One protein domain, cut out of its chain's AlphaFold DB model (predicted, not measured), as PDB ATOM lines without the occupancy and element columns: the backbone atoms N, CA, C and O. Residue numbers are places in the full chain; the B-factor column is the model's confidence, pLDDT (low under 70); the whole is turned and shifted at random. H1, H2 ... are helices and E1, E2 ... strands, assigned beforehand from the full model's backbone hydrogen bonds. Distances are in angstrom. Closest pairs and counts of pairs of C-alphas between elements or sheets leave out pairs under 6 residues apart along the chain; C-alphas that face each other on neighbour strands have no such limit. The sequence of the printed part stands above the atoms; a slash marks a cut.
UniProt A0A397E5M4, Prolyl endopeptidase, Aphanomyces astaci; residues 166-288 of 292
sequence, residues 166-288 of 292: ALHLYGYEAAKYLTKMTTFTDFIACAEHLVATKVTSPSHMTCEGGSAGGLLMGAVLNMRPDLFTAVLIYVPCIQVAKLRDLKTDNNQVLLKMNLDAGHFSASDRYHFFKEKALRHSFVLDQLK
ATOM      1  N   ALA A 166       2.765  23.375  22.483       94.31
ATOM      2  CA  ALA A 166       1.876  24.036  21.542       94.31
ATOM      3  C   ALA A 166       2.676  24.500  20.314       94.31
ATOM      4  O   ALA A 166       3.661  25.231  20.451       94.31
ATOM      5  N   LEU A 167       2.258  24.055  19.134       95.38
ATOM      6  CA  LEU A 167       2.945  24.304  17.877       95.38
ATOM      7  C   LEU A 167       1.948  24.749  16.808       95.38
ATOM      8  O   LEU A 167       0.843  24.216  16.678       95.38
ATOM      9  N   HIS A 168       2.368  25.733  16.025       96.19
ATOM     10  CA  HIS A 168       1.648  26.189  14.850       96.19
ATOM     11  C   HIS A 168       2.504  25.939  13.610       96.19
ATOM     12  O   HIS A 168       3.591  26.504  13.484       96.19
ATOM     13  N   LEU A 169       2.033  25.063  12.723       94.44
ATOM     14  CA  LEU A 169       2.747  24.643  11.525       94.44
ATOM     15  C   LEU A 169       2.238  25.405  10.298       94.44
ATOM     16  O   LEU A 169       1.099  25.228   9.866       94.44
ATOM     17  N   TYR A 170       3.105  26.218   9.703       90.81
ATOM     18  CA  TYR A 170       2.812  26.908   8.451       90.81
ATOM     19  C   TYR A 170       3.290  26.085   7.254       90.81
ATOM     20  O   TYR A 170       4.465  25.723   7.178       90.81
ATOM     21  N   GLY A 171       2.397  25.830   6.297       80.50
ATOM     22  CA  GLY A 171       2.718  25.138   5.050       80.50
ATOM     23  C   GLY A 171       2.461  26.006   3.828       80.50
ATOM     24  O   GLY A 171       1.450  26.705   3.742       80.50
ATOM     25  N   TYR A 172       3.344  25.920   2.835       73.44
ATOM     26  CA  TYR A 172       3.073  26.464   1.509       73.44
ATOM     27  C   TYR A 172       3.320  25.426   0.419       73.44
ATOM     28  O   TYR A 172       3.900  24.368   0.639       73.44
ATOM     29  N   GLU A 173       2.822  25.751  -0.766       73.06
ATOM     30  CA  GLU A 173       2.856  24.919  -1.949       73.06
ATOM     31  C   GLU A 173       4.277  24.468  -2.347       73.06
ATOM     32  O   GLU A 173       5.192  25.281  -2.478       73.06
ATOM     33  N   ALA A 174       4.419  23.173  -2.630       72.62
ATOM     34  CA  ALA A 174       5.526  22.556  -3.358       72.62
ATOM     35  C   ALA A 174       4.969  21.809  -4.588       72.62
ATOM     36  O   ALA A 174       3.754  21.797  -4.779       72.62
ATOM     37  N   ALA A 175       5.853  21.219  -5.409       76.56
ATOM     38  CA  ALA A 175       5.557  20.347  -6.561       76.56
ATOM     39  C   ALA A 175       4.510  20.859  -7.588       76.56
ATOM     40  O   ALA A 175       3.785  21.827  -7.374       76.56
ATOM     41  N   LYS A 176       4.439  20.253  -8.780       77.44
ATOM     42  CA  LYS A 176       3.512  20.695  -9.845       77.44
ATOM     43  C   LYS A 176       3.026  19.522 -10.691       77.44
ATOM     44  O   LYS A 176       3.714  18.518 -10.822       77.44
ATOM     45  N   TYR A 177       1.871  19.691 -11.331       88.06
ATOM     46  CA  TYR A 177       1.308  18.709 -12.267       88.06
ATOM     47  C   TYR A 177       1.137  17.322 -11.623       88.06
ATOM     48  O   TYR A 177       0.566  17.215 -10.542       88.06
ATOM     49  N   LEU A 178       1.624  16.259 -12.267       88.12
ATOM     50  CA  LEU A 178       1.447  14.880 -11.807       88.12
ATOM     51  C   LEU A 178       2.188  14.565 -10.497       88.12
ATOM     52  O   LEU A 178       1.862  13.577  -9.850       88.12
ATOM     53  N   THR A 179       3.127  15.413 -10.059       89.50
ATOM     54  CA  THR A 179       3.810  15.261  -8.761       89.50
ATOM     55  C   THR A 179       3.152  16.071  -7.646       89.50
ATOM     56  O   THR A 179       3.694  16.185  -6.551       89.50
ATOM     57  N   LYS A 180       1.964  16.648  -7.880       91.25
ATOM     58  CA  LYS A 180       1.318  17.552  -6.920       91.25
ATOM     59  C   LYS A 180       1.092  16.925  -5.541       91.25
ATOM     60  O   LYS A 180       1.210  17.640  -4.546       91.25
ATOM     61  N   MET A 181       0.832  15.618  -5.486       93.06
ATOM     62  CA  MET A 181       0.622  14.877  -4.237       93.06
ATOM     63  C   MET A 181       1.793  14.991  -3.259       93.06
ATOM     64  O   MET A 181       1.540  15.062  -2.059       93.06
ATOM     65  N   THR A 182       3.028  15.120  -3.759       93.81
ATOM     66  CA  THR A 182       4.234  15.317  -2.939       93.81
ATOM     67  C   THR A 182       4.076  16.499  -1.979       93.81
ATOM     68  O   THR A 182       4.421  16.400  -0.812       93.81
ATOM     69  N   THR A 183       3.421  17.585  -2.411       94.19
ATOM     70  CA  THR A 183       3.112  18.743  -1.545       94.19
ATOM     71  C   THR A 183       2.410  18.351  -0.248       94.19
ATOM     72  O   THR A 183       2.677  18.919   0.805       94.19
ATOM     73  N   PHE A 184       1.440  17.444  -0.354       95.19
ATOM     74  CA  PHE A 184       0.546  17.100   0.742       95.19
ATOM     75  C   PHE A 184       1.202  16.050   1.636       95.19
ATOM     76  O   PHE A 184       1.166  16.180   2.857       95.19
ATOM     77  N   THR A 185       1.846  15.049   1.031       96.19
ATOM     78  CA  THR A 185       2.553  13.990   1.760       96.19
ATOM     79  C   THR A 185       3.766  14.526   2.508       96.19
ATOM     80  O   THR A 185       3.981  14.126   3.645       96.19
ATOM     81  N   ASP A 186       4.501  15.486   1.942       96.19
ATOM     82  CA  ASP A 186       5.650  16.101   2.613       96.19
ATOM     83  C   ASP A 186       5.214  16.917   3.833       96.19
ATOM     84  O   ASP A 186       5.837  16.858   4.894       96.19
ATOM     85  N   PHE A 187       4.104  17.650   3.716       97.25
ATOM     86  CA  PHE A 187       3.548  18.396   4.842       97.25
ATOM     87  C   PHE A 187       3.079  17.467   5.970       97.25
ATOM     88  O   PHE A 187       3.311  17.753   7.146       97.25
ATOM     89  N   ILE A 188       2.459  16.336   5.619       97.38
ATOM     90  CA  ILE A 188       2.085  15.290   6.578       97.38
ATOM     91  C   ILE A 188       3.335  14.703   7.241       97.38
ATOM     92  O   ILE A 188       3.379  14.643   8.466       97.38
ATOM     93  N   ALA A 189       4.376  14.369   6.472       97.56
ATOM     94  CA  ALA A 189       5.629  13.835   7.007       97.56
ATOM     95  C   ALA A 189       6.308  14.808   7.988       97.56
ATOM     96  O   ALA A 189       6.832  14.391   9.019       97.56
ATOM     97  N   CYS A 190       6.243  16.117   7.721       97.44
ATOM     98  CA  CYS A 190       6.696  17.148   8.658       97.44
ATOM     99  C   CYS A 190       5.921  17.102   9.984       97.44
ATOM    100  O   CYS A 190       6.522  17.088  11.058       97.44
ATOM    101  N   ALA A 191       4.590  17.051   9.916       97.50
ATOM    102  CA  ALA A 191       3.729  16.971  11.092       97.50
ATOM    103  C   ALA A 191       3.974  15.680  11.898       97.50
ATOM    104  O   ALA A 191       4.125  15.727  13.118       97.50
ATOM    105  N   GLU A 192       4.087  14.535  11.223       97.50
ATOM    106  CA  GLU A 192       4.405  13.248  11.848       97.50
ATOM    107  C   GLU A 192       5.782  13.249  12.507       97.50
ATOM    108  O   GLU A 192       5.918  12.772  13.631       97.50
ATOM    109  N   HIS A 193       6.789  13.835  11.855       96.81
ATOM    110  CA  HIS A 193       8.127  13.964  12.419       96.81
ATOM    111  C   HIS A 193       8.111  14.768  13.727       96.81
ATOM    112  O   HIS A 193       8.709  14.344  14.717       96.81
ATOM    113  N   LEU A 194       7.394  15.897  13.771       95.62
ATOM    114  CA  LEU A 194       7.275  16.731  14.977       95.62
ATOM    115  C   LEU A 194       6.559  16.005  16.129       95.62
ATOM    116  O   LEU A 194       6.882  16.226  17.299       95.62
ATOM    117  N   VAL A 195       5.609  15.121  15.816       96.44
ATOM    118  CA  VAL A 195       4.942  14.264  16.808       96.44
ATOM    119  C   VAL A 195       5.868  13.136  17.274       96.44
ATOM    120  O   VAL A 195       6.016  12.919  18.476       96.44
ATOM    121  N   ALA A 196       6.534  12.441  16.351       95.06
ATOM    122  CA  ALA A 196       7.419  11.314  16.649       95.06
ATOM    123  C   ALA A 196       8.630  11.729  17.501       95.06
ATOM    124  O   ALA A 196       9.025  11.015  18.422       95.06
ATOM    125  N   THR A 197       9.173  12.920  17.242       93.25
ATOM    126  CA  THR A 197      10.263  13.533  18.022       93.25
ATOM    127  C   THR A 197       9.783  14.206  19.310       93.25
ATOM    128  O   THR A 197      10.586  14.772  20.048       93.25
ATOM    129  N   LYS A 198       8.480  14.125  19.620       93.62
ATOM    130  CA  LYS A 198       7.852  14.676  20.832       93.62
ATOM    131  C   LYS A 198       8.017  16.190  20.994       93.62
ATOM    132  O   LYS A 198       7.876  16.705  22.104       93.62
ATOM    133  N   VAL A 199       8.268  16.912  19.901       93.06
ATOM    134  CA  VAL A 199       8.228  18.384  19.879       93.06
ATOM    135  C   VAL A 199       6.804  18.862  20.167       93.06
ATOM    136  O   VAL A 199       6.588  19.832  20.893       93.06
ATOM    137  N   THR A 200       5.813  18.151  19.631       95.75
ATOM    138  CA  THR A 200       4.390  18.414  19.853       95.75
ATOM    139  C   THR A 200       3.591  17.107  19.902       95.75
ATOM    140  O   THR A 200       4.153  16.013  19.920       95.75
ATOM    141  N   SER A 201       2.268  17.208  19.967       96.38
ATOM    142  CA  SER A 201       1.331  16.095  19.801       96.38
ATOM    143  C   SER A 201       0.144  16.564  18.961       96.38
ATOM    144  O   SER A 201      -0.075  17.773  18.871       96.38
ATOM    145  N   PRO A 202      -0.680  15.661  18.405       96.69
ATOM    146  CA  PRO A 202      -1.822  16.084  17.595       96.69
ATOM    147  C   PRO A 202      -2.786  17.048  18.308       96.69
ATOM    148  O   PRO A 202      -3.242  18.034  17.737       96.69
ATOM    149  N   SER A 203      -3.004  16.841  19.610       95.31
ATOM    150  CA  SER A 203      -3.795  17.727  20.480       95.31
ATOM    151  C   SER A 203      -3.149  19.086  20.801       95.31
ATOM    152  O   SER A 203      -3.800  19.937  21.398       95.31
ATOM    153  N   HIS A 204      -1.883  19.295  20.435       95.75
ATOM    154  CA  HIS A 204      -1.121  20.527  20.658       95.75
ATOM    155  C   HIS A 204      -0.574  21.119  19.351       95.75
ATOM    156  O   HIS A 204       0.273  22.011  19.395       95.75
ATOM    157  N   MET A 205      -1.051  20.653  18.195       97.31
ATOM    158  CA  MET A 205      -0.589  21.118  16.894       97.31
ATOM    159  C   MET A 205      -1.745  21.693  16.085       97.31
ATOM    160  O   MET A 205      -2.785  21.064  15.905       97.31
ATOM    161  N   THR A 206      -1.544  22.896  15.568       97.50
ATOM    162  CA  THR A 206      -2.422  23.513  14.567       97.50
ATOM    163  C   THR A 206      -1.648  23.714  13.278       97.50
ATOM    164  O   THR A 206      -0.417  23.772  13.303       97.50
ATOM    165  N   CYS A 207      -2.344  23.847  12.154       96.75
ATOM    166  CA  CYS A 207      -1.707  24.210  10.893       96.75
ATOM    167  C   CYS A 207      -2.442  25.328  10.162       96.75
ATOM    168  O   CYS A 207      -3.632  25.565  10.390       96.75
ATOM    169  N   GLU A 208      -1.720  26.034   9.294       95.12
ATOM    170  CA  GLU A 208      -2.317  27.039   8.421       95.12
ATOM    171  C   GLU A 208      -1.746  27.051   7.000       95.12
ATOM    172  O   GLU A 208      -0.590  26.694   6.755       95.12
ATOM    173  N   GLY A 209      -2.571  27.529   6.063       92.94
ATOM    174  CA  GLY A 209      -2.191  27.762   4.673       92.94
ATOM    175  C   GLY A 209      -3.175  28.681   3.946       92.94
ATOM    176  O   GLY A 209      -4.381  28.666   4.196       92.94
ATOM    177  N   GLY A 210      -2.663  29.512   3.033       89.19
ATOM    178  CA  GLY A 210      -3.463  30.485   2.280       89.19
ATOM    179  C   GLY A 210      -3.297  30.391   0.769       89.19
ATOM    180  O   GLY A 210      -2.231  30.013   0.286       89.19
ATOM    181  N   SER A 211      -4.338  30.759   0.017       88.25
ATOM    182  CA  SER A 211      -4.355  30.698  -1.453       88.25
ATOM    183  C   SER A 211      -4.073  29.267  -1.938       88.25
ATOM    184  O   SER A 211      -4.811  28.350  -1.570       88.25
ATOM    185  N   ALA A 212      -2.986  29.014  -2.671       86.50
ATOM    186  CA  ALA A 212      -2.553  27.652  -3.001       86.50
ATOM    187  C   ALA A 212      -2.214  26.800  -1.757       86.50
ATOM    188  O   ALA A 212      -2.454  25.594  -1.740       86.50
ATOM    189  N   GLY A 213      -1.745  27.423  -0.671       89.50
ATOM    190  CA  GLY A 213      -1.619  26.776   0.638       89.50
ATOM    191  C   GLY A 213      -2.971  26.364   1.237       89.50
ATOM    192  O   GLY A 213      -3.037  25.421   2.017       89.50
ATOM    193  N   GLY A 214      -4.070  27.004   0.830       89.31
ATOM    194  CA  GLY A 214      -5.416  26.599   1.226       89.31
ATOM    195  C   GLY A 214      -5.859  25.281   0.581       89.31
ATOM    196  O   GLY A 214      -6.535  24.483   1.227       89.31
ATOM    197  N   LEU A 215      -5.420  25.011  -0.656       90.62
ATOM    198  CA  LEU A 215      -5.575  23.693  -1.286       90.62
ATOM    199  C   LEU A 215      -4.787  22.625  -0.515       90.62
ATOM    200  O   LEU A 215      -5.320  21.548  -0.264       90.62
ATOM    201  N   LEU A 216      -3.549  22.935  -0.112       93.12
ATOM    202  CA  LEU A 216      -2.732  22.054   0.729       93.12
ATOM    203  C   LEU A 216      -3.468  21.696   2.030       93.12
ATOM    204  O   LEU A 216      -3.641  20.514   2.309       93.12
ATOM    205  N   MET A 217      -3.961  22.684   2.782       94.31
ATOM    206  CA  MET A 217      -4.697  22.414   4.023       94.31
ATOM    207  C   MET A 217      -5.971  21.597   3.777       94.31
ATOM    208  O   MET A 217      -6.270  20.690   4.545       94.31
ATOM    209  N   GLY A 218      -6.707  21.877   2.695       92.06
ATOM    210  CA  GLY A 218      -7.901  21.109   2.333       92.06
ATOM    211  C   GLY A 218      -7.602  19.640   2.025       92.06
ATOM    212  O   GLY A 218      -8.326  18.756   2.480       92.06
ATOM    213  N   ALA A 219      -6.525  19.366   1.286       92.94
ATOM    214  CA  ALA A 219      -6.078  18.003   1.012       92.94
ATOM    215  C   ALA A 219      -5.625  17.292   2.297       92.94
ATOM    216  O   ALA A 219      -6.089  16.191   2.581       92.94
ATOM    217  N   VAL A 220      -4.787  17.945   3.105       94.62
ATOM    218  CA  VAL A 220      -4.266  17.387   4.363       94.62
ATOM    219  C   VAL A 220      -5.392  17.084   5.349       94.62
ATOM    220  O   VAL A 220      -5.381  16.014   5.948       94.62
ATOM    221  N   LEU A 221      -6.399  17.955   5.465       92.75
ATOM    222  CA  LEU A 221      -7.561  17.720   6.325       92.75
ATOM    223  C   LEU A 221      -8.356  16.473   5.909       92.75
ATOM    224  O   LEU A 221      -8.864  15.766   6.769       92.75
ATOM    225  N   ASN A 222      -8.444  16.170   4.612       92.62
ATOM    226  CA  ASN A 222      -9.093  14.940   4.148       92.62
ATOM    227  C   ASN A 222      -8.224  13.693   4.376       92.62
ATOM    228  O   ASN A 222      -8.758  12.609   4.585       92.62
ATOM    229  N   MET A 223      -6.897  13.829   4.293       95.25
ATOM    230  CA  MET A 223      -5.961  12.701   4.364       95.25
ATOM    231  C   MET A 223      -5.605  12.314   5.802       95.25
ATOM    232  O   MET A 223      -5.540  11.127   6.107       95.25
ATOM    233  N   ARG A 224      -5.332  13.300   6.665       96.94
ATOM    234  CA  ARG A 224      -4.841  13.135   8.044       96.94
ATOM    235  C   ARG A 224      -5.408  14.198   8.998       96.94
ATOM    236  O   ARG A 224      -4.647  14.973   9.586       96.94
ATOM    237  N   PRO A 225      -6.743  14.263   9.171       95.38
ATOM    238  CA  PRO A 225      -7.365  15.190  10.122       95.38
ATOM    239  C   PRO A 225      -6.954  14.908  11.574       95.38
ATOM    240  O   PRO A 225      -7.000  15.804  12.409       95.38
ATOM    241  N   ASP A 226      -6.528  13.679  11.876       96.88
ATOM    242  CA  ASP A 226      -6.104  13.222  13.199       96.88
ATOM    243  C   ASP A 226      -4.836  13.908  13.720       96.88
ATOM    244  O   ASP A 226      -4.594  13.867  14.923       96.88
ATOM    245  N   LEU A 227      -4.036  14.535  12.849       97.50
ATOM    246  CA  LEU A 227      -2.759  15.158  13.213       97.50
ATOM    247  C   LEU A 227      -2.892  16.560  13.818       97.50
ATOM    248  O   LEU A 227      -1.918  17.050  14.388       97.50
ATOM    249  N   PHE A 228      -4.046  17.220  13.700       97.12
ATOM    250  CA  PHE A 228      -4.182  18.634  14.054       97.12
ATOM    251  C   PHE A 228      -5.420  18.891  14.910       97.12
ATOM    252  O   PHE A 228      -6.517  18.449  14.584       97.12
ATOM    253  N   THR A 229      -5.271  19.693  15.966       95.75
ATOM    254  CA  THR A 229      -6.409  20.131  16.785       95.75
ATOM    255  C   THR A 229      -7.248  21.212  16.104       95.75
ATOM    256  O   THR A 229      -8.431  21.342  16.405       95.75
ATOM    257  N   ALA A 230      -6.650  22.007  15.211       95.38
ATOM    258  CA  ALA A 230      -7.349  22.997  14.396       95.38
ATOM    259  C   ALA A 230      -6.555  23.335  13.127       95.38
ATOM    260  O   ALA A 230      -5.321  23.286  13.115       95.38
ATOM    261  N   VAL A 231      -7.274  23.725  12.073       94.88
ATOM    262  CA  VAL A 231      -6.711  24.069  10.760       94.88
ATOM    263  C   VAL A 231      -7.238  25.432  10.319       94.88
ATOM    264  O   VAL A 231      -8.450  25.654  10.296       94.88
ATOM    265  N   LEU A 232      -6.341  26.350   9.956       93.75
ATOM    266  CA  LEU A 232      -6.691  27.667   9.425       93.75
ATOM    267  C   LEU A 232      -6.455  27.705   7.917       93.75
ATOM    268  O   LEU A 232      -5.356  27.446   7.433       93.75
ATOM    269  N   ILE A 233      -7.493  28.066   7.166       91.00
ATOM    270  CA  ILE A 233      -7.441  28.069   5.704       91.00
ATOM    271  C   ILE A 233      -7.851  29.443   5.167       91.00
ATOM    272  O   ILE A 233      -8.966  29.905   5.413       91.00
ATOM    273  N   TYR A 234      -6.958  30.101   4.422       85.81
ATOM    274  CA  TYR A 234      -7.182  31.456   3.896       85.81
ATOM    275  C   TYR A 234      -7.452  31.466   2.402       85.81
ATOM    276  O   TYR A 234      -6.754  30.786   1.650       85.81
ATOM    277  N   VAL A 235      -8.414  32.303   1.987       82.81
ATOM    278  CA  VAL A 235      -8.824  32.505   0.581       82.81
ATOM    279  C   VAL A 235      -8.755  31.202  -0.231       82.81
ATOM    280  O   VAL A 235      -8.028  31.125  -1.225       82.81
ATOM    281  N   PRO A 236      -9.407  30.129   0.262       75.81
ATOM    282  CA  PRO A 236      -9.058  28.790  -0.160       75.81
ATOM    283  C   PRO A 236      -9.735  28.406  -1.463       75.81
ATOM    284  O   PRO A 236     -10.853  28.824  -1.756       75.81
ATOM    285  N   CYS A 237      -9.095  27.500  -2.190       68.12
ATOM    286  CA  CYS A 237      -9.725  26.785  -3.291       68.12
ATOM    287  C   CYS A 237     -10.376  25.483  -2.770       68.12
ATOM    288  O   CYS A 237      -9.923  24.392  -3.102       68.12
ATOM    289  N   ILE A 238     -11.379  25.588  -1.882       81.69
ATOM    290  CA  ILE A 238     -12.109  24.434  -1.302       81.69
ATOM    291  C   ILE A 238     -13.624  24.695  -1.199       81.69
ATOM    292  O   ILE A 238     -14.074  25.837  -1.270       81.69
ATOM    293  N   GLN A 239     -14.416  23.641  -0.963       84.50
ATOM    294  CA  GLN A 239     -15.879  23.709  -0.807       84.50
ATOM    295  C   GLN A 239     -16.320  23.587   0.665       84.50
ATOM    296  O   GLN A 239     -16.549  22.488   1.167       84.50
ATOM    297  N   VAL A 240     -16.488  24.721   1.357       84.62
ATOM    298  CA  VAL A 240     -16.831  24.756   2.799       84.62
ATOM    299  C   VAL A 240     -18.205  24.144   3.112       84.62
ATOM    300  O   VAL A 240     -18.342  23.464   4.124       84.62
ATOM    301  N   ALA A 241     -19.214  24.355   2.257       86.69
ATOM    302  CA  ALA A 241     -20.552  23.780   2.453       86.69
ATOM    303  C   ALA A 241     -20.505  22.244   2.462       86.69
ATOM    304  O   ALA A 241     -20.899  21.618   3.438       86.69
ATOM    305  N   LYS A 242     -19.868  21.655   1.444       90.31
ATOM    306  CA  LYS A 242     -19.668  20.205   1.347       90.31
ATOM    307  C   LYS A 242     -18.903  19.633   2.547       90.31
ATOM    308  O   LYS A 242     -19.224  18.543   3.004       90.31
ATOM    309  N   LEU A 243     -17.911  20.359   3.072       89.31
ATOM    310  CA  LEU A 243     -17.190  19.945   4.280       89.31
ATOM    311  C   LEU A 243     -18.107  19.905   5.513       89.31
ATOM    312  O   LEU A 243     -18.009  18.973   6.302       89.31
ATOM    313  N   ARG A 244     -19.003  20.888   5.681       92.31
ATOM    314  CA  ARG A 244     -19.973  20.910   6.789       92.31
ATOM    315  C   ARG A 244     -21.005  19.791   6.691       92.31
ATOM    316  O   ARG A 244     -21.369  19.244   7.723       92.31
ATOM    317  N   ASP A 245     -21.432  19.458   5.478       93.88
ATOM    318  CA  ASP A 245     -22.459  18.438   5.252       93.88
ATOM    319  C   ASP A 245     -21.920  17.008   5.421       93.88
ATOM    320  O   ASP A 245     -22.663  16.114   5.815       93.88
ATOM    321  N   LEU A 246     -20.638  16.775   5.105       93.94
ATOM    322  CA  LEU A 246     -20.046  15.428   5.057       93.94
ATOM    323  C   LEU A 246     -19.151  15.072   6.249       93.94
ATOM    324  O   LEU A 246     -18.755  13.913   6.383       93.94
ATOM    325  N   LYS A 247     -18.779  16.040   7.091       93.25
ATOM    326  CA  LYS A 247     -17.948  15.768   8.270       93.25
ATOM    327  C   LYS A 247     -18.679  14.874   9.274       93.25
ATOM    328  O   LYS A 247     -19.885  14.990   9.462       93.25
ATOM    329  N   THR A 248     -17.928  14.019   9.961       93.62
ATOM    330  CA  THR A 248     -18.477  13.012  10.889       93.62
ATOM    331  C   THR A 248     -18.254  13.340  12.364       93.62
ATOM    332  O   THR A 248     -18.873  12.729  13.229       93.62
ATOM    333  N   ASP A 249     -17.379  14.296  12.674       93.19
ATOM    334  CA  ASP A 249     -17.132  14.775  14.035       93.19
ATOM    335  C   ASP A 249     -18.076  15.939  14.422       93.19
ATOM    336  O   ASP A 249     -18.866  16.415  13.606       93.19
ATOM    337  N   ASN A 250     -17.957  16.454  15.650       93.94
ATOM    338  CA  ASN A 250     -18.773  17.567  16.161       93.94
ATOM    339  C   ASN A 250     -18.015  18.910  16.245       93.94
ATOM    340  O   ASN A 250     -18.510  19.859  16.855       93.94
ATOM    341  N   ASN A 251     -16.815  19.013  15.663       92.69
ATOM    342  CA  ASN A 251     -16.033  20.249  15.685       92.69
ATOM    343  C   ASN A 251     -16.653  21.325  14.785       92.69
ATOM    344  O   ASN A 251     -17.310  21.045  13.777       92.69
ATOM    345  N   GLN A 252     -16.412  22.587  15.133       92.25
ATOM    346  CA  GLN A 252     -16.943  23.726  14.391       92.25
ATOM    347  C   GLN A 252     -16.172  23.966  13.086       92.25
ATOM    348  O   GLN A 252     -14.946  23.928  13.051       92.25
ATOM    349  N   VAL A 253     -16.902  24.318  12.024       93.38
ATOM    350  CA  VAL A 253     -16.329  24.829  10.771       93.38
ATOM    351  C   VAL A 253     -16.810  26.260  10.577       93.38
ATOM    352  O   VAL A 253     -17.953  26.497  10.174       93.38
ATOM    353  N   LEU A 254     -15.943  27.227  10.862       92.06
ATOM    354  CA  LEU A 254     -16.260  28.652  10.776       92.06
ATOM    355  C   LEU A 254     -15.880  29.212   9.400       92.06
ATOM    356  O   LEU A 254     -14.822  28.904   8.862       92.06
ATOM    357  N   LEU A 255     -16.743  30.062   8.838       92.88
ATOM    358  CA  LEU A 255     -16.464  30.805   7.607       92.88
ATOM    359  C   LEU A 255     -16.548  32.294   7.919       92.88
ATOM    360  O   LEU A 255     -17.641  32.845   8.021       92.88
ATOM    361  N   LYS A 256     -15.391  32.941   8.056       91.62
ATOM    362  CA  LYS A 256     -15.320  34.399   8.100       91.62
ATOM    363  C   LYS A 256     -15.153  34.926   6.683       91.62
ATOM    364  O   LYS A 256     -14.082  34.791   6.096       91.62
ATOM    365  N   MET A 257     -16.195  35.564   6.167       90.31
ATOM    366  CA  MET A 257     -16.165  36.245   4.878       90.31
ATOM    367  C   MET A 257     -15.996  37.747   5.097       90.31
ATOM    368  O   MET A 257     -16.711  38.335   5.904       90.31
ATOM    369  N   ASN A 258     -15.031  38.355   4.410       89.00
ATOM    370  CA  ASN A 258     -14.932  39.807   4.315       89.00
ATOM    371  C   ASN A 258     -15.552  40.220   2.974       89.00
ATOM    372  O   ASN A 258     -15.051  39.808   1.931       89.00
ATOM    373  N   LEU A 259     -16.658  40.964   3.019       90.44
ATOM    374  CA  LEU A 259     -17.400  41.383   1.826       90.44
ATOM    375  C   LEU A 259     -16.808  42.639   1.165       90.44
ATOM    376  O   LEU A 259     -17.155  42.937   0.028       90.44
ATOM    377  N   ASP A 260     -15.879  43.323   1.842       87.94
ATOM    378  CA  ASP A 260     -15.280  44.593   1.409       87.94
ATOM    379  C   ASP A 260     -13.830  44.439   0.914       87.94
ATOM    380  O   ASP A 260     -13.180  45.418   0.541       87.94
ATOM    381  N   ALA A 261     -13.278  43.223   0.943       88.44
ATOM    382  CA  ALA A 261     -11.872  42.963   0.644       88.44
ATOM    383  C   ALA A 261     -11.672  41.940  -0.480       88.44
ATOM    384  O   ALA A 261     -12.452  41.008  -0.662       88.44
ATOM    385  N   GLY A 262     -10.560  42.097  -1.202       87.19
ATOM    386  CA  GLY A 262     -10.092  41.140  -2.204       87.19
ATOM    387  C   GLY A 262      -9.154  40.070  -1.633       87.19
ATOM    388  O   GLY A 262      -9.127  39.789  -0.435       87.19
ATOM    389  N   HIS A 263      -8.319  39.493  -2.504       87.00
ATOM    390  CA  HIS A 263      -7.456  38.346  -2.182       87.00
ATOM    391  C   HIS A 263      -6.481  38.579  -1.010       87.00
ATOM    392  O   HIS A 263      -6.123  37.636  -0.309       87.00
ATOM    393  N   PHE A 264      -6.056  39.824  -0.780       83.00
ATOM    394  CA  PHE A 264      -5.013  40.169   0.193       83.00
ATOM    395  C   PHE A 264      -5.543  40.795   1.488       83.00
ATOM    396  O   PHE A 264      -4.773  41.448   2.192       83.00
ATOM    397  N   SER A 265      -6.817  40.561   1.832       84.62
ATOM    398  CA  SER A 265      -7.497  41.216   2.963       84.62
ATOM    399  C   SER A 265      -7.655  42.734   2.738       84.62
ATOM    400  O   SER A 265      -7.464  43.243   1.630       84.62
ATOM    401  N   ALA A 266      -8.109  43.447   3.767       83.12
ATOM    402  CA  ALA A 266      -8.297  44.887   3.746       83.12
ATOM    403  C   ALA A 266      -6.967  45.601   3.463       83.12
ATOM    404  O   ALA A 266      -5.940  45.292   4.066       83.12
ATOM    405  N   SER A 267      -6.995  46.593   2.569       82.31
ATOM    406  CA  SER A 267      -5.822  47.433   2.284       82.31
ATOM    407  C   SER A 267      -5.489  48.385   3.439       82.31
ATOM    408  O   SER A 267      -4.344  48.807   3.583       82.31
ATOM    409  N   ASP A 268      -6.478  48.704   4.279       90.50
ATOM    410  CA  ASP A 268      -6.268  49.455   5.512       90.50
ATOM    411  C   ASP A 268      -5.501  48.617   6.545       90.50
ATOM    412  O   ASP A 268      -5.900  47.508   6.917       90.50
ATOM    413  N   ARG A 269      -4.406  49.188   7.061       91.50
ATOM    414  CA  ARG A 269      -3.509  48.490   7.987       91.50
ATOM    415  C   ARG A 269      -4.202  48.062   9.282       91.50
ATOM    416  O   ARG A 269      -3.865  47.010   9.815       91.50
ATOM    417  N   TYR A 270      -5.152  48.841   9.802       92.75
ATOM    418  CA  TYR A 270      -5.800  48.536  11.079       92.75
ATOM    419  C   TYR A 270      -6.779  47.374  10.937       92.75
ATOM    420  O   TYR A 270      -6.767  46.457  11.758       92.75
ATOM    421  N   HIS A 271      -7.565  47.359   9.862       89.62
ATOM    422  CA  HIS A 271      -8.420  46.227   9.522       89.62
ATOM    423  C   HIS A 271      -7.594  44.970   9.263       89.62
ATOM    424  O   HIS A 271      -7.905  43.912   9.811       89.62
ATOM    425  N   PHE A 272      -6.485  45.087   8.528       87.75
ATOM    426  CA  PHE A 272      -5.553  43.980   8.323       87.75
ATOM    427  C   PHE A 272      -5.025  43.405   9.650       87.75
ATOM    428  O   PHE A 272      -5.016  42.185   9.848       87.75
ATOM    429  N   PHE A 273      -4.630  44.264  10.598       91.94
ATOM    430  CA  PHE A 273      -4.196  43.819  11.924       91.94
ATOM    431  C   PHE A 273      -5.330  43.207  12.746       91.94
ATOM    432  O   PHE A 273      -5.101  42.195  13.405       91.94
ATOM    433  N   LYS A 274      -6.556  43.734  12.661       92.88
ATOM    434  CA  LYS A 274      -7.736  43.140  13.308       92.88
ATOM    435  C   LYS A 274      -8.011  41.727  12.785       92.88
ATOM    436  O   LYS A 274      -8.286  40.818  13.566       92.88
ATOM    437  N   GLU A 275      -7.869  41.506  11.480       89.81
ATOM    438  CA  GLU A 275      -8.001  40.172  10.891       89.81
ATOM    439  C   GLU A 275      -6.856  39.231  11.270       89.81
ATOM    440  O   GLU A 275      -7.081  38.036  11.450       89.81
ATOM    441  N   LYS A 276      -5.623  39.731  11.400       90.50
ATOM    442  CA  LYS A 276      -4.515  38.943  11.960       90.50
ATOM    443  C   LYS A 276      -4.771  38.563  13.415       90.50
ATOM    444  O   LYS A 276      -4.585  37.397  13.753       90.50
ATOM    445  N   ALA A 277      -5.216  39.508  14.239       93.62
ATOM    446  CA  ALA A 277      -5.473  39.291  15.658       93.62
ATOM    447  C   ALA A 277      -6.520  38.196  15.880       93.62
ATOM    448  O   ALA A 277      -6.266  37.275  16.645       93.62
ATOM    449  N   LEU A 278      -7.630  38.230  15.133       92.56
ATOM    450  CA  LEU A 278      -8.669  37.199  15.212       92.56
ATOM    451  C   LEU A 278      -8.139  35.787  14.902       92.56
ATOM    452  O   LEU A 278      -8.540  34.807  15.524       92.56
ATOM    453  N   ARG A 279      -7.237  35.670  13.923       90.44
ATOM    454  CA  ARG A 279      -6.640  34.381  13.550       90.44
ATOM    455  C   ARG A 279      -5.726  33.850  14.645       90.44
ATOM    456  O   ARG A 279      -5.837  32.691  15.026       90.44
ATOM    457  N   HIS A 280      -4.872  34.717  15.185       93.06
ATOM    458  CA  HIS A 280      -3.975  34.345  16.275       93.06
ATOM    459  C   HIS A 280      -4.761  34.009  17.543       93.06
ATOM    460  O   HIS A 280      -4.441  33.022  18.191       93.06
ATOM    461  N   SER A 281      -5.817  34.760  17.874       93.62
ATOM    462  CA  SER A 281      -6.659  34.449  19.033       93.62
ATOM    463  C   SER A 281      -7.333  33.089  18.889       93.62
ATOM    464  O   SER A 281      -7.364  32.339  19.854       93.62
ATOM    465  N   PHE A 282      -7.809  32.740  17.687       93.12
ATOM    466  CA  PHE A 282      -8.358  31.411  17.424       93.12
ATOM    467  C   PHE A 282      -7.298  30.312  17.599       93.12
ATOM    468  O   PHE A 282      -7.536  29.359  18.328       93.12
ATOM    469  N   VAL A 283      -6.105  30.458  17.009       93.88
ATOM    470  CA  VAL A 283      -5.006  29.484  17.192       93.88
ATOM    471  C   VAL A 283      -4.653  29.311  18.672       93.88
ATOM    472  O   VAL A 283      -4.534  28.185  19.147       93.88
ATOM    473  N   LEU A 284      -4.503  30.415  19.407       93.69
ATOM    474  CA  LEU A 284      -4.148  30.394  20.826       93.69
ATOM    475  C   LEU A 284      -5.242  29.758  21.688       93.69
ATOM    476  O   LEU A 284      -4.915  29.013  22.609       93.69
ATOM    477  N   ASP A 285      -6.514  30.020  21.388       93.31
ATOM    478  CA  ASP A 285      -7.657  29.395  22.057       93.31
ATOM    479  C   ASP A 285      -7.673  27.875  21.835       93.31
ATOM    480  O   ASP A 285      -7.697  27.104  22.795       93.31
ATOM    481  N   GLN A 286      -7.534  27.434  20.580       93.94
ATOM    482  CA  GLN A 286      -7.515  26.009  20.234       93.94
ATOM    483  C   GLN A 286      -6.311  25.273  20.843       93.94
ATOM    484  O   GLN A 286      -6.428  24.123  21.259       93.94
ATOM    485  N   LEU A 287      -5.167  25.951  20.970       93.56
ATOM    486  CA  LEU A 287      -3.976  25.438  21.655       93.56
ATOM    487  C   LEU A 287      -4.011  25.619  23.182       93.56
ATOM    488  O   LEU A 287      -3.040  25.259  23.848       93.56
ATOM    489  N   LYS A 288      -5.089  26.179  23.748       91.25
ATOM    490  CA  LYS A 288      -5.252  26.454  25.189       91.25
ATOM    491  C   LYS A 288      -4.098  27.273  25.780       91.25
ATOM    492  O   LYS A 288      -3.634  27.017  26.888       91.25
TER     493      LYS A 288
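This is residues 166 to 288 of the 292 residues of the protein "Prolyl endopeptidase" of Aphanomyces astaci (UniProt A0A397E5M4). A small parallel sheet of three strands forms the middle of a three-layer body, with helices H1 and H2 packed over one face and the last part of the long helix H4, residues 279 to 286, over the other. The rest of H4 reaches past the sheet, and the short helix H3 lies away from the sheet and the other helices, beyond the E3 edge, on a wide detour of chain that returns through residues 247 to 268. The 123 printed residues hold four named helices and three named strands, in the order E1 H1 E2 H2 E3 H3 H4; the sheet order is E1 E2 E3 and the class is mixed. The whole is compact, with a radius of gyration of the C-alphas of 14.9 A and spans of 41 by 38 by 29 A.

Edge strand E1, residues 167 to 170, is parallel to inner strand E2, residues 205 to 210, at 21 degrees, with N 169 and O 206 2.8 A apart, within hydrogen-bond range. H1, residues 182 to 196, is on the sheet and runs along E1 at 13 degrees on the local plane; its closest C-alphas to E1 are those of Ala 191 and Leu 169, 7.7 A apart. E2 is parallel to edge strand E3, residues 230 to 234, at 10 degrees, with N 232 and O 207 2.9 A apart, within hydrogen-bond range. H2, residues 212 to 223, is over E2 and E3 at a height of 8.4 A over the sheet, on the same face as H1; the closest C-alphas of H2 and E3, Gly 214 and Ile 233, are 5.1 A apart. H1 and H2 touch at a steep tilt of 62 degrees, the same way, with the C-alphas of Phe 184 and Leu 216 closest at 5.9 A. E1, H1, E2 and E2, H2, E3 are strand-helix-strand units, two parallel neighbour strands with a helix between, each with a right-handed crossover. H3, residues 240 to 246, is not on the sheet and touches no helix. H4, residues 269 to 286, is on the opposite face at a height of 12.1 A over the sheet; its closest C-alphas to E3 are those of Gln 286 and Ala 230, 6.6 A apart. In H1, H2, H3 and H4 every O i to N i+4 pair is within hydrogen-bond range.

E1 begins at C-alpha 167 (2.945, 24.304, 17.877) and is 9.8 A long. H1 measures 20.2 A, E2 17.6 A, H2 17.0 A, E3 13.5 A and H3 10.1 A. H4, 25.9 A, ends at C-alpha 286 (-7.515, 26.009, 20.234).

The C-alphas farthest apart, Thr 197 and Asp 260, are 43.5 A apart. The printed part has no cut; its long links are E1 to H1 and H3 to H4. Mean pLDDT of the printed part is 91.2, and residue 237 is under 70.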